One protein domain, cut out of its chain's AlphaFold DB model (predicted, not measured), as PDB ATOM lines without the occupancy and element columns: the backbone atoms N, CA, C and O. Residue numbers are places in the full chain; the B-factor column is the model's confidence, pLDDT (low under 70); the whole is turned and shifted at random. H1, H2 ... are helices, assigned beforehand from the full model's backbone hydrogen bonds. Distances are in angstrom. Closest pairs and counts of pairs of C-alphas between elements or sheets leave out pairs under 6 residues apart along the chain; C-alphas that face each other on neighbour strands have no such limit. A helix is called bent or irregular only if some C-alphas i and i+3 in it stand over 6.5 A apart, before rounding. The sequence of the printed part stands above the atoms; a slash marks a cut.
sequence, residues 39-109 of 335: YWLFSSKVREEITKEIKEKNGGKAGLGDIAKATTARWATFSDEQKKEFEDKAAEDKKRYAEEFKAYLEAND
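AT A GLANCE: This is residues 39 to 109 of the 335 residues of the protein "Hypothetical protein" of Alexandrium catenella (UniProt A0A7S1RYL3). Two helices, H2 and H3, make an open V joined at its point by a tight link, and H1 runs like a crossbar, crossing H2 and reaching H3 with its first residues. Residues 94 to 109, of which 94 to 108 belong to H3, stick out as a free arm. The printed part has 71 residues, with three named helices in the order H1, H2, H3 and no named strand; the class is all helix. The whole is flat and only just extended, close to loose, with a radius of gyration of the C-alphas of 16.8 A and spans of 52 by 29 by 14 A.

HOW THE PARTS SIT: Start with H1, residues 39 to 57, which has a kink of 48 degrees near residue 46 and is irregular, but only just: C-alphas 45 and 48 are 6.9 A apart. It touches H2, residues 64 to 77, at a steep tilt of 62 degrees, opposite ways; look for their closest C-alphas, those of Ile 50 and Ile 67, at 6.1 A. With residues 39 to 42 alone, H1 touches residues 86 to 90 of H3, residues 80 to 108; the closest C-alphas are those of Leu 41 and Phe 86, at 6.5 A. H2 and H3 are close but not clearly touching, with the C-alphas of Trp 75 and Lys 83 closest at 7.9 A. Every O i to N i+4 pair is within hydrogen-bond range in H2, against 13 of 15 in H1 and 23 of 25 in H3.

IN THESE COORDINATES: Find C-alpha 39 at (176.711, 180.829, 194.126); from there H1 runs 24.4 A to C-alpha 57. H2 runs 20.2 A from C-alpha 64 to C-alpha 77. H3 runs 39.8 A from C-alpha 80 to C-alpha 108 at (160.782, 179.707, 220.328).

THE WHOLE: Look to Gly 59 and Asp 109 for the two C-alphas farthest apart, at 52.7 A. The printed part has no cut; the link from H1 to H2 is short. No printed residue is under 70 in pLDDT.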
ATOM      1  N   TYR A  39     175.277 180.539 194.116       91.38
ATOM      2  CA  TYR A  39     176.711 180.829 194.126       91.38
ATOM      3  C   TYR A  39     177.464 180.185 195.305       91.38
ATOM      4  O   TYR A  39     178.610 179.779 195.140       91.38
ATOM      5  N   TRP A  40     176.860 180.059 196.494       91.50
ATOM      6  CA  TRP A  40     177.521 179.402 197.629       91.50
ATOM      7  C   TRP A  40     177.475 177.871 197.539       91.50
ATOM      8  O   TRP A  40     178.451 177.220 197.919       91.50
ATOM      9  N   LEU A  41     176.406 177.286 196.985       91.38
ATOM     10  CA  LEU A  41     176.360 175.856 196.645       91.38
ATOM     11  C   LEU A  41     177.444 175.514 195.606       91.38
ATOM     12  O   LEU A  41     178.246 174.604 195.819       91.38
ATOM     13  N   PHE A  42     177.524 176.306 194.535       91.31
ATOM     14  CA  PHE A  42     178.569 176.223 193.515       91.31
ATOM     15  C   PHE A  42     179.973 176.398 194.108       91.31
ATOM     16  O   PHE A  42     180.838 175.543 193.920       91.31
ATOM     17  N   SER A  43     180.189 177.469 194.879       89.31
ATOM     18  CA  SER A  43     181.465 177.753 195.538       89.31
ATOM     19  C   SER A  43     181.885 176.586 196.425       89.31
ATOM     20  O   SER A  43     183.020 176.136 196.331       89.31
ATOM     21  N   SER A  44     180.970 176.013 197.210       88.81
ATOM     22  CA  SER A  44     181.264 174.856 198.063       88.81
ATOM     23  C   SER A  44     181.688 173.623 197.254       88.81
ATOM     24  O   SER A  44     182.653 172.971 197.637       88.81
ATOM     25  N   LYS A  45     181.032 173.342 196.116       88.06
ATOM     26  CA  LYS A  45     181.367 172.215 195.221       88.06
ATOM     27  C   LYS A  45     182.725 172.397 194.529       88.06
ATOM     28  O   LYS A  45     183.506 171.457 194.458       88.06
ATOM     29  N   VAL A  46     183.015 173.597 194.023       88.00
ATOM     30  CA  VAL A  46     184.146 173.844 193.101       88.00
ATOM     31  C   VAL A  46     185.394 174.402 193.813       88.00
ATOM     32  O   VAL A  46     186.505 174.350 193.283       88.00
ATOM     33  N   ARG A  47     185.262 174.878 195.060       86.50
ATOM     34  CA  ARG A  47     186.381 175.382 195.878       86.50
ATOM     35  C   ARG A  47     187.477 174.347 196.108       86.50
ATOM     36  O   ARG A  47     188.639 174.743 196.176       86.50
ATOM     37  N   GLU A  48     187.155 173.062 196.238       87.38
ATOM     38  CA  GLU A  48     188.178 172.026 196.437       87.38
ATOM     39  C   GLU A  48     189.028 171.797 195.184       87.38
ATOM     40  O   GLU A  48     190.253 171.753 195.289       87.38
ATOM     41  N   GLU A  49     188.410 171.740 194.002       87.94
ATOM     42  CA  GLU A  49     189.112 171.643 192.713       87.94
ATOM     43  C   GLU A  49     190.014 172.856 192.480       87.94
ATOM     44  O   GLU A  49     191.213 172.713 192.252       87.94
ATOM     45  N   ILE A  50     189.462 174.063 192.647       86.69
ATOM     46  CA  ILE A  50     190.215 175.320 192.552       86.69
ATOM     47  C   ILE A  50     191.379 175.336 193.554       86.69
ATOM     48  O   ILE A  50     192.474 175.790 193.230       86.69
ATOM     49  N   THR A  51     191.178 174.820 194.770       87.44
ATOM     50  CA  THR A  51     192.245 174.740 195.777       87.44
ATOM     51  C   THR A  51     193.343 173.756 195.367       87.44
ATOM     52  O   THR A  51     194.508 174.034 195.643       87.44
ATOM     53  N   LYS A  52     193.015 172.636 194.706       87.31
ATOM     54  CA  LYS A  52     194.008 171.692 194.159       87.31
ATOM     55  C   LYS A  52     194.801 172.339 193.023       87.31
ATOM     56  O   LYS A  52     196.014 172.479 193.151       87.31
ATOM     57  N   GLU A  53     194.124 172.878 192.012       86.12
ATOM     58  CA  GLU A  53     194.782 173.519 190.866       86.12
ATOM     59  C   GLU A  53     195.667 174.708 191.254       86.12
ATOM     60  O   GLU A  53     196.750 174.882 190.700       86.12
ATOM     61  N   ILE A  54     195.230 175.548 192.199       84.12
ATOM     62  CA  ILE A  54     196.049 176.674 192.669       84.12
ATOM     63  C   ILE A  54     197.251 176.159 193.473       84.12
ATOM     64  O   ILE A  54     198.335 176.722 193.344       84.12
ATOM     65  N   LYS A  55     197.119 175.076 194.257       86.44
ATOM     66  CA  LYS A  55     198.279 174.447 194.912       86.44
ATOM     67  C   LYS A  55     199.268 173.891 193.890       86.44
ATOM     68  O   LYS A  55     200.460 174.106 194.062       86.44
ATOM     69  N   GLU A  56     198.804 173.223 192.842       85.44
ATOM     70  CA  GLU A  56     199.664 172.677 191.784       85.44
ATOM     71  C   GLU A  56     200.400 173.795 191.032       85.44
ATOM     72  O   GLU A  56     201.621 173.754 190.902       85.44
ATOM     73  N   LYS A  57     199.682 174.855 190.633       82.00
ATOM     74  CA  LYS A  57     200.243 176.007 189.906       82.00
ATOM     75  C   LYS A  57     201.191 176.866 190.763       82.00
ATOM     76  O   LYS A  57     202.145 177.419 190.229       82.00
ATOM     77  N   ASN A  58     200.977 176.942 192.084       78.88
ATOM     78  CA  ASN A  58     201.737 177.805 193.007       78.88
ATOM     79  C   ASN A  58     202.585 177.032 194.045       78.88
ATOM     80  O   ASN A  58     202.777 177.509 195.170       78.88
ATOM     81  N   GLY A  59     203.078 175.830 193.722       75.88
ATOM     82  CA  GLY A  59     204.043 175.106 194.571       75.88
ATOM     83  C   GLY A  59     203.538 174.805 195.992       75.88
ATOM     84  O   GLY A  59     204.226 175.059 196.979       75.88
ATOM     85  N   GLY A  60     202.297 174.331 196.104       73.81
ATOM     86  CA  GLY A  60     201.617 173.977 197.354       73.81
ATOM     87  C   GLY A  60     200.875 175.124 198.055       73.81
ATOM     88  O   GLY A  60     200.160 174.872 199.028       73.81
ATOM     89  N   LYS A  61     200.991 176.375 197.582       72.50
ATOM     90  CA  LYS A  61     200.407 177.561 198.240       72.50
ATOM     91  C   LYS A  61     199.123 178.044 197.554       72.50
ATOM     92  O   LYS A  61     199.181 178.729 196.539       72.50
ATOM     93  N   ALA A  62     197.963 177.787 198.162       78.56
ATOM     94  CA  ALA A  62     196.698 178.390 197.732       78.56
ATOM     95  C   ALA A  62     196.244 179.514 198.675       78.56
ATOM     96  O   ALA A  62     195.867 179.270 199.821       78.56
ATOM     97  N   GLY A  63     196.272 180.753 198.175       86.31
ATOM     98  CA  GLY A  63     195.742 181.925 198.867       86.31
ATOM     99  C   GLY A  63     194.217 181.990 198.781       86.31
ATOM    100  O   GLY A  63     193.638 181.788 197.714       86.31
ATOM    101  N   LEU A  64     193.548 182.321 199.892       85.12
ATOM    102  CA  LEU A  64     192.081 182.424 199.942       85.12
ATOM    103  C   LEU A  64     191.523 183.446 198.934       85.12
ATOM    104  O   LEU A  64     190.466 183.216 198.350       85.12
ATOM    105  N   GLY A  65     192.249 184.545 198.703       89.50
ATOM    106  CA  GLY A  65     191.878 185.558 197.713       89.50
ATOM    107  C   GLY A  65     191.942 185.047 196.272       89.50
ATOM    108  O   GLY A  65     191.101 185.420 195.462       89.50
ATOM    109  N   ASP A  66     192.888 184.166 195.949       87.50
ATOM    110  CA  ASP A  66     193.058 183.640 194.589       87.50
ATOM    111  C   ASP A  66     192.076 182.503 194.303       87.50
ATOM    112  O   ASP A  66     191.496 182.460 193.220       87.50
ATOM    113  N   ILE A  67     191.780 181.679 195.318       87.25
ATOM    114  CA  ILE A  67     190.634 180.760 195.298       87.25
ATOM    115  C   ILE A  67     189.348 181.548 195.013       87.25
ATOM    116  O   ILE A  67     188.616 181.204 194.093       87.25
ATOM    117  N   ALA A  68     189.090 182.641 195.743       88.38
ATOM    118  CA  ALA A  68     187.884 183.447 195.556       88.38
ATOM    119  C   ALA A  68     187.789 184.084 194.155       88.38
ATOM    120  O   ALA A  68     186.723 184.030 193.542       88.38
ATOM    121  N   LYS A  69     188.891 184.635 193.614       90.56
ATOM    122  CA  LYS A  69     188.946 185.144 192.228       90.56
ATOM    123  C   LYS A  69     188.594 184.047 191.219       90.56
ATOM    124  O   LYS A  69     187.756 184.269 190.349       90.56
ATOM    125  N   ALA A  70     189.210 182.870 191.350       89.31
ATOM    126  CA  ALA A  70     188.980 181.739 190.457       89.31
ATOM    127  C   ALA A  70     187.542 181.194 190.554       89.31
ATOM    128  O   ALA A  70     186.961 180.850 189.526       89.31
ATOM    129  N   THR A  71     186.933 181.179 191.746       90.56
ATOM    130  CA  THR A  71     185.522 180.793 191.919       90.56
ATOM    131  C   THR A  71     184.592 181.764 191.194       90.56
ATOM    132  O   THR A  71     183.748 181.324 190.417       90.56
ATOM    133  N   THR A  72     184.770 183.077 191.378       91.50
ATOM    134  CA  THR A  72     183.960 184.089 190.679       91.50
ATOM    135  C   THR A  72     184.149 184.012 189.161       91.50
ATOM    136  O   THR A  72     183.170 184.084 188.422       91.50
ATOM    137  N   ALA A  73     185.385 183.808 188.688       91.31
ATOM    138  CA  ALA A  73     185.677 183.639 187.265       91.31
ATOM    139  C   ALA A  73     184.980 182.400 186.675       91.31
ATOM    140  O   ALA A  73     184.319 182.516 185.646       91.31
ATOM    141  N   ARG A  74     185.039 181.240 187.353       88.69
ATOM    142  CA  ARG A  74     184.313 180.039 186.905       88.69
ATOM    143  C   ARG A  74     182.797 180.251 186.889       88.69
ATOM    144  O   ARG A  74     182.157 179.851 185.921       88.69
ATOM    145  N   TRP A  75     182.223 180.907 187.901       90.75
ATOM    146  CA  TRP A  75     180.782 181.205 187.934       90.75
ATOM    147  C   TRP A  75     180.335 182.109 186.774       90.75
ATOM    148  O   TRP A  75     179.255 181.912 186.223       90.75
ATOM    149  N   ALA A  76     181.178 183.059 186.358       90.75
ATOM    150  CA  ALA A  76     180.918 183.886 185.179       90.75
ATOM    151  C   ALA A  76     180.950 183.081 183.864       90.75
ATOM    152  O   ALA A  76     180.198 183.398 182.948       90.75
ATOM    153  N   THR A  77     181.774 182.028 183.775       89.44
ATOM    154  CA  THR A  77     181.859 181.143 182.593       89.44
ATOM    155  C   THR A  77     180.818 180.018 182.541       89.44
ATOM    156  O   THR A  77     180.754 179.316 181.536       89.44
ATOM    157  N   PHE A  78     180.021 179.806 183.592       85.81
ATOM    158  CA  PHE A  78     178.978 178.772 183.593       85.81
ATOM    159  C   PHE A  78     177.819 179.157 182.667       85.81
ATOM    160  O   PHE A  78     177.384 180.310 182.680       85.81
ATOM    161  N   SER A  79     177.281 178.204 181.904       89.19
ATOM    162  CA  SER A  79     176.069 178.432 181.103       89.19
ATOM    163  C   SER A  79     174.843 178.611 182.006       89.19
ATOM    164  O   SER A  79     174.870 178.235 183.182       89.19
ATOM    165  N   ASP A  80     173.760 179.200 181.501       87.88
ATOM    166  CA  ASP A  80     172.585 179.469 182.337       87.88
ATOM    167  C   ASP A  80     171.838 178.179 182.724       87.88
ATOM    168  O   ASP A  80     171.284 178.100 183.818       87.88
ATOM    169  N   GLU A  81     171.943 177.111 181.928       88.81
ATOM    170  CA  GLU A  81     171.495 175.759 182.290       88.81
ATOM    171  C   GLU A  81     172.299 175.196 183.473       88.81
ATOM    172  O   GLU A  81     171.735 174.598 184.391       88.81
ATOM    173  N   GLN A  82     173.619 175.419 183.487       87.44
ATOM    174  CA  GLN A  82     174.482 174.998 184.593       87.44
ATOM    175  C   GLN A  82     174.245 175.838 185.850       87.44
ATOM    176  O   GLN A  82     174.244 175.291 186.951       87.44
ATOM    177  N   LYS A  83     174.022 177.157 185.718       90.25
ATOM    178  CA  LYS A  83     173.625 178.012 186.850       90.25
ATOM    179  C   LYS A  83     172.283 177.556 187.423       90.25
ATOM    180  O   LYS A  83     172.165 177.437 188.644       90.25
ATOM    181  N   LYS A  84     171.318 177.220 186.559       92.69
ATOM    182  CA  LYS A  84     169.980 176.762 186.941       92.69
ATOM    183  C   LYS A  84     169.997 175.524 187.845       92.69
ATOM    184  O   LYS A  84     169.257 175.506 188.820       92.69
ATOM    185  N   GLU A  85     170.907 174.564 187.635       91.88
ATOM    186  CA  GLU A  85     171.093 173.419 188.555       91.88
ATOM    187  C   GLU A  85     171.339 173.872 190.012       91.88
ATOM    188  O   GLU A  85     170.861 173.243 190.958       91.88
ATOM    189  N   PHE A  86     172.067 174.976 190.213       91.94
ATOM    190  CA  PHE A  86     172.317 175.551 191.538       91.94
ATOM    191  C   PHE A  86     171.208 176.500 192.003       91.94
ATOM    192  O   PHE A  86     171.022 176.645 193.210       91.94
ATOM    193  N   GLU A  87     170.474 177.143 191.093       93.50
ATOM    194  CA  GLU A  87     169.316 177.980 191.434       93.50
ATOM    195  C   GLU A  87     168.120 177.144 191.891       93.50
ATOM    196  O   GLU A  87     167.528 177.470 192.918       93.50
ATOM    197  N   ASP A  88     167.832 176.024 191.225       94.25
ATOM    198  CA  ASP A  88     166.794 175.073 191.638       94.25
ATOM    199  C   ASP A  88     167.119 174.486 193.028       94.25
ATOM    200  O   ASP A  88     166.266 174.475 193.919       94.25
ATOM    201  N   LYS A  89     168.386 174.123 193.283       91.75
ATOM    202  CA  LYS A  89     168.859 173.660 194.606       91.75
ATOM    203  C   LYS A  89     168.850 174.758 195.673       91.75
ATOM    204  O   LYS A  89     168.568 174.485 196.836       91.75
ATOM    205  N   ALA A  90     169.117 176.011 195.303       93.44
ATOM    206  CA  ALA A  90     168.980 177.148 196.215       93.44
ATOM    207  C   ALA A  90     167.506 177.488 196.500       93.44
ATOM    208  O   ALA A  90     167.181 177.956 197.591       93.44
ATOM    209  N   ALA A  91     166.598 177.235 195.554       94.50
ATOM    210  CA  ALA A  91     165.159 177.354 195.756       94.50
ATOM    211  C   ALA A  91     164.615 176.235 196.661       94.50
ATOM    212  O   ALA A  91     163.747 176.501 197.493       94.50
ATOM    213  N   GLU A  92     165.151 175.017 196.556       94.12
ATOM    214  CA  GLU A  92     164.897 173.911 197.487       94.12
ATOM    215  C   GLU A  92     165.403 174.236 198.903       94.12
ATOM    216  O   GLU A  92     164.622 174.220 199.854       94.12
ATOM    217  N   ASP A  93     166.664 174.655 199.054       91.50
ATOM    218  CA  ASP A  93     167.225 175.027 200.361       91.50
ATOM    219  C   ASP A  93     166.513 176.244 200.990       91.50
ATOM    220  O   ASP A  93     166.367 176.342 202.209       91.50
ATOM    221  N   LYS A  94     165.977 177.148 200.159       93.12
ATOM    222  CA  LYS A  94     165.106 178.249 200.591       93.12
ATOM    223  C   LYS A  94     163.747 177.769 201.115       93.12
ATOM    224  O   LYS A  94     163.238 178.403 202.038       93.12
ATOM    225  N   LYS A  95     163.173 176.679 200.581       94.06
ATOM    226  CA  LYS A  95     161.969 176.034 201.147       94.06
ATOM    227  C   LYS A  95     162.300 175.384 202.489       94.06
ATOM    228  O   LYS A  95     161.692 175.764 203.485       94.06
ATOM    229  N   ARG A  96     163.349 174.547 202.539       93.94
ATOM    230  CA  ARG A  96     163.867 173.930 203.777       93.94
ATOM    231  C   ARG A  96     164.068 174.974 204.879       93.94
ATOM    232  O   ARG A  96     163.530 174.830 205.970       93.94
ATOM    233  N   TYR A  97     164.788 176.060 204.592       92.44
ATOM    234  CA  TYR A  97     164.992 177.139 205.561       92.44
ATOM    235  C   TYR A  97     163.683 177.833 205.965       92.44
ATOM    236  O   TYR A  97     163.546 178.204 207.124       92.44
ATOM    237  N   ALA A  98     162.725 178.035 205.055       91.94
ATOM    238  CA  ALA A  98     161.439 178.641 205.403       91.94
ATOM    239  C   ALA A  98     160.608 177.737 206.333       91.94
ATOM    240  O   ALA A  98     160.003 178.238 207.278       91.94
ATOM    241  N   GLU A  99     160.622 176.425 206.102       91.31
ATOM    242  CA  GLU A  99     159.932 175.415 206.912       91.31
ATOM    243  C   GLU A  99     160.597 175.245 208.288       91.31
ATOM    244  O   GLU A  99     159.930 175.397 209.311       91.31
ATOM    245  N   GLU A 100     161.921 175.058 208.335       91.88
ATOM    246  CA  GLU A 100     162.695 175.025 209.585       91.88
ATOM    247  C   GLU A 100     162.548 176.325 210.382       91.88
ATOM    248  O   GLU A 100     162.361 176.292 211.597       91.88
ATOM    249  N   PHE A 101     162.639 177.489 209.728       88.88
ATOM    250  CA  PHE A 101     162.542 178.778 210.414       88.88
ATOM    251  C   PHE A 101     161.118 179.060 210.900       88.88
ATOM    252  O   PHE A 101     160.964 179.662 211.962       88.88
ATOM    253  N   LYS A 102     160.089 178.575 210.193       88.56
ATOM    254  CA  LYS A 102     158.711 178.577 210.691       88.56
ATOM    255  C   LYS A 102     158.588 177.702 211.944       88.56
ATOM    256  O   LYS A 102     158.133 178.211 212.960       88.56
ATOM    257  N   ALA A 103     159.045 176.450 211.908       88.31
ATOM    258  CA  ALA A 103     158.987 175.545 213.062       88.31
ATOM    259  C   ALA A 103     159.785 176.082 214.269       88.31
ATOM    260  O   ALA A 103     159.323 176.029 215.408       88.31
ATOM    261  N   TYR A 104     160.954 176.682 214.020       88.94
ATOM    262  CA  TYR A 104     161.740 177.381 215.037       88.94
ATOM    263  C   TYR A 104     160.961 178.544 215.664       88.94
ATOM    264  O   TYR A 104     160.961 178.678 216.885       88.94
ATOM    265  N   LEU A 105     160.286 179.376 214.860       88.19
ATOM    266  CA  LEU A 105     159.444 180.462 215.371       88.19
ATOM    267  C   LEU A 105     158.221 179.934 216.133       88.19
ATOM    268  O   LEU A 105     157.914 180.468 217.191       88.19
ATOM    269  N   GLU A 106     157.568 178.868 215.666       86.56
ATOM    270  CA  GLU A 106     156.435 178.243 216.366       86.56
ATOM    271  C   GLU A 106     156.836 177.705 217.751       86.56
ATOM    272  O   GLU A 106     156.046 177.805 218.687       86.56
ATOM    273  N   ALA A 107     158.071 177.216 217.914       86.19
ATOM    274  CA  ALA A 107     158.583 176.712 219.191       86.19
ATOM    275  C   ALA A 107     159.221 177.784 220.104       86.19
ATOM    276  O   ALA A 107     159.018 177.750 221.314       86.19
ATOM    277  N   ASN A 108     159.987 178.734 219.551       86.31
ATOM    278  CA  ASN A 108     160.782 179.707 220.328       86.31
ATOM    279  C   ASN A 108     160.065 181.061 220.498       86.31
ATOM    280  O   ASN A 108     160.335 181.805 221.443       86.31
ATOM    281  N   ASP A 109     159.155 181.396 219.580       88.50
ATOM    282  CA  ASP A 109     158.306 182.585 219.644       88.50
ATOM    283  C   ASP A 109     156.853 182.286 219.223       88.50
ATOM    284  O   ASP A 109     156.342 182.857 218.246       88.50
TER     285      ASP A 109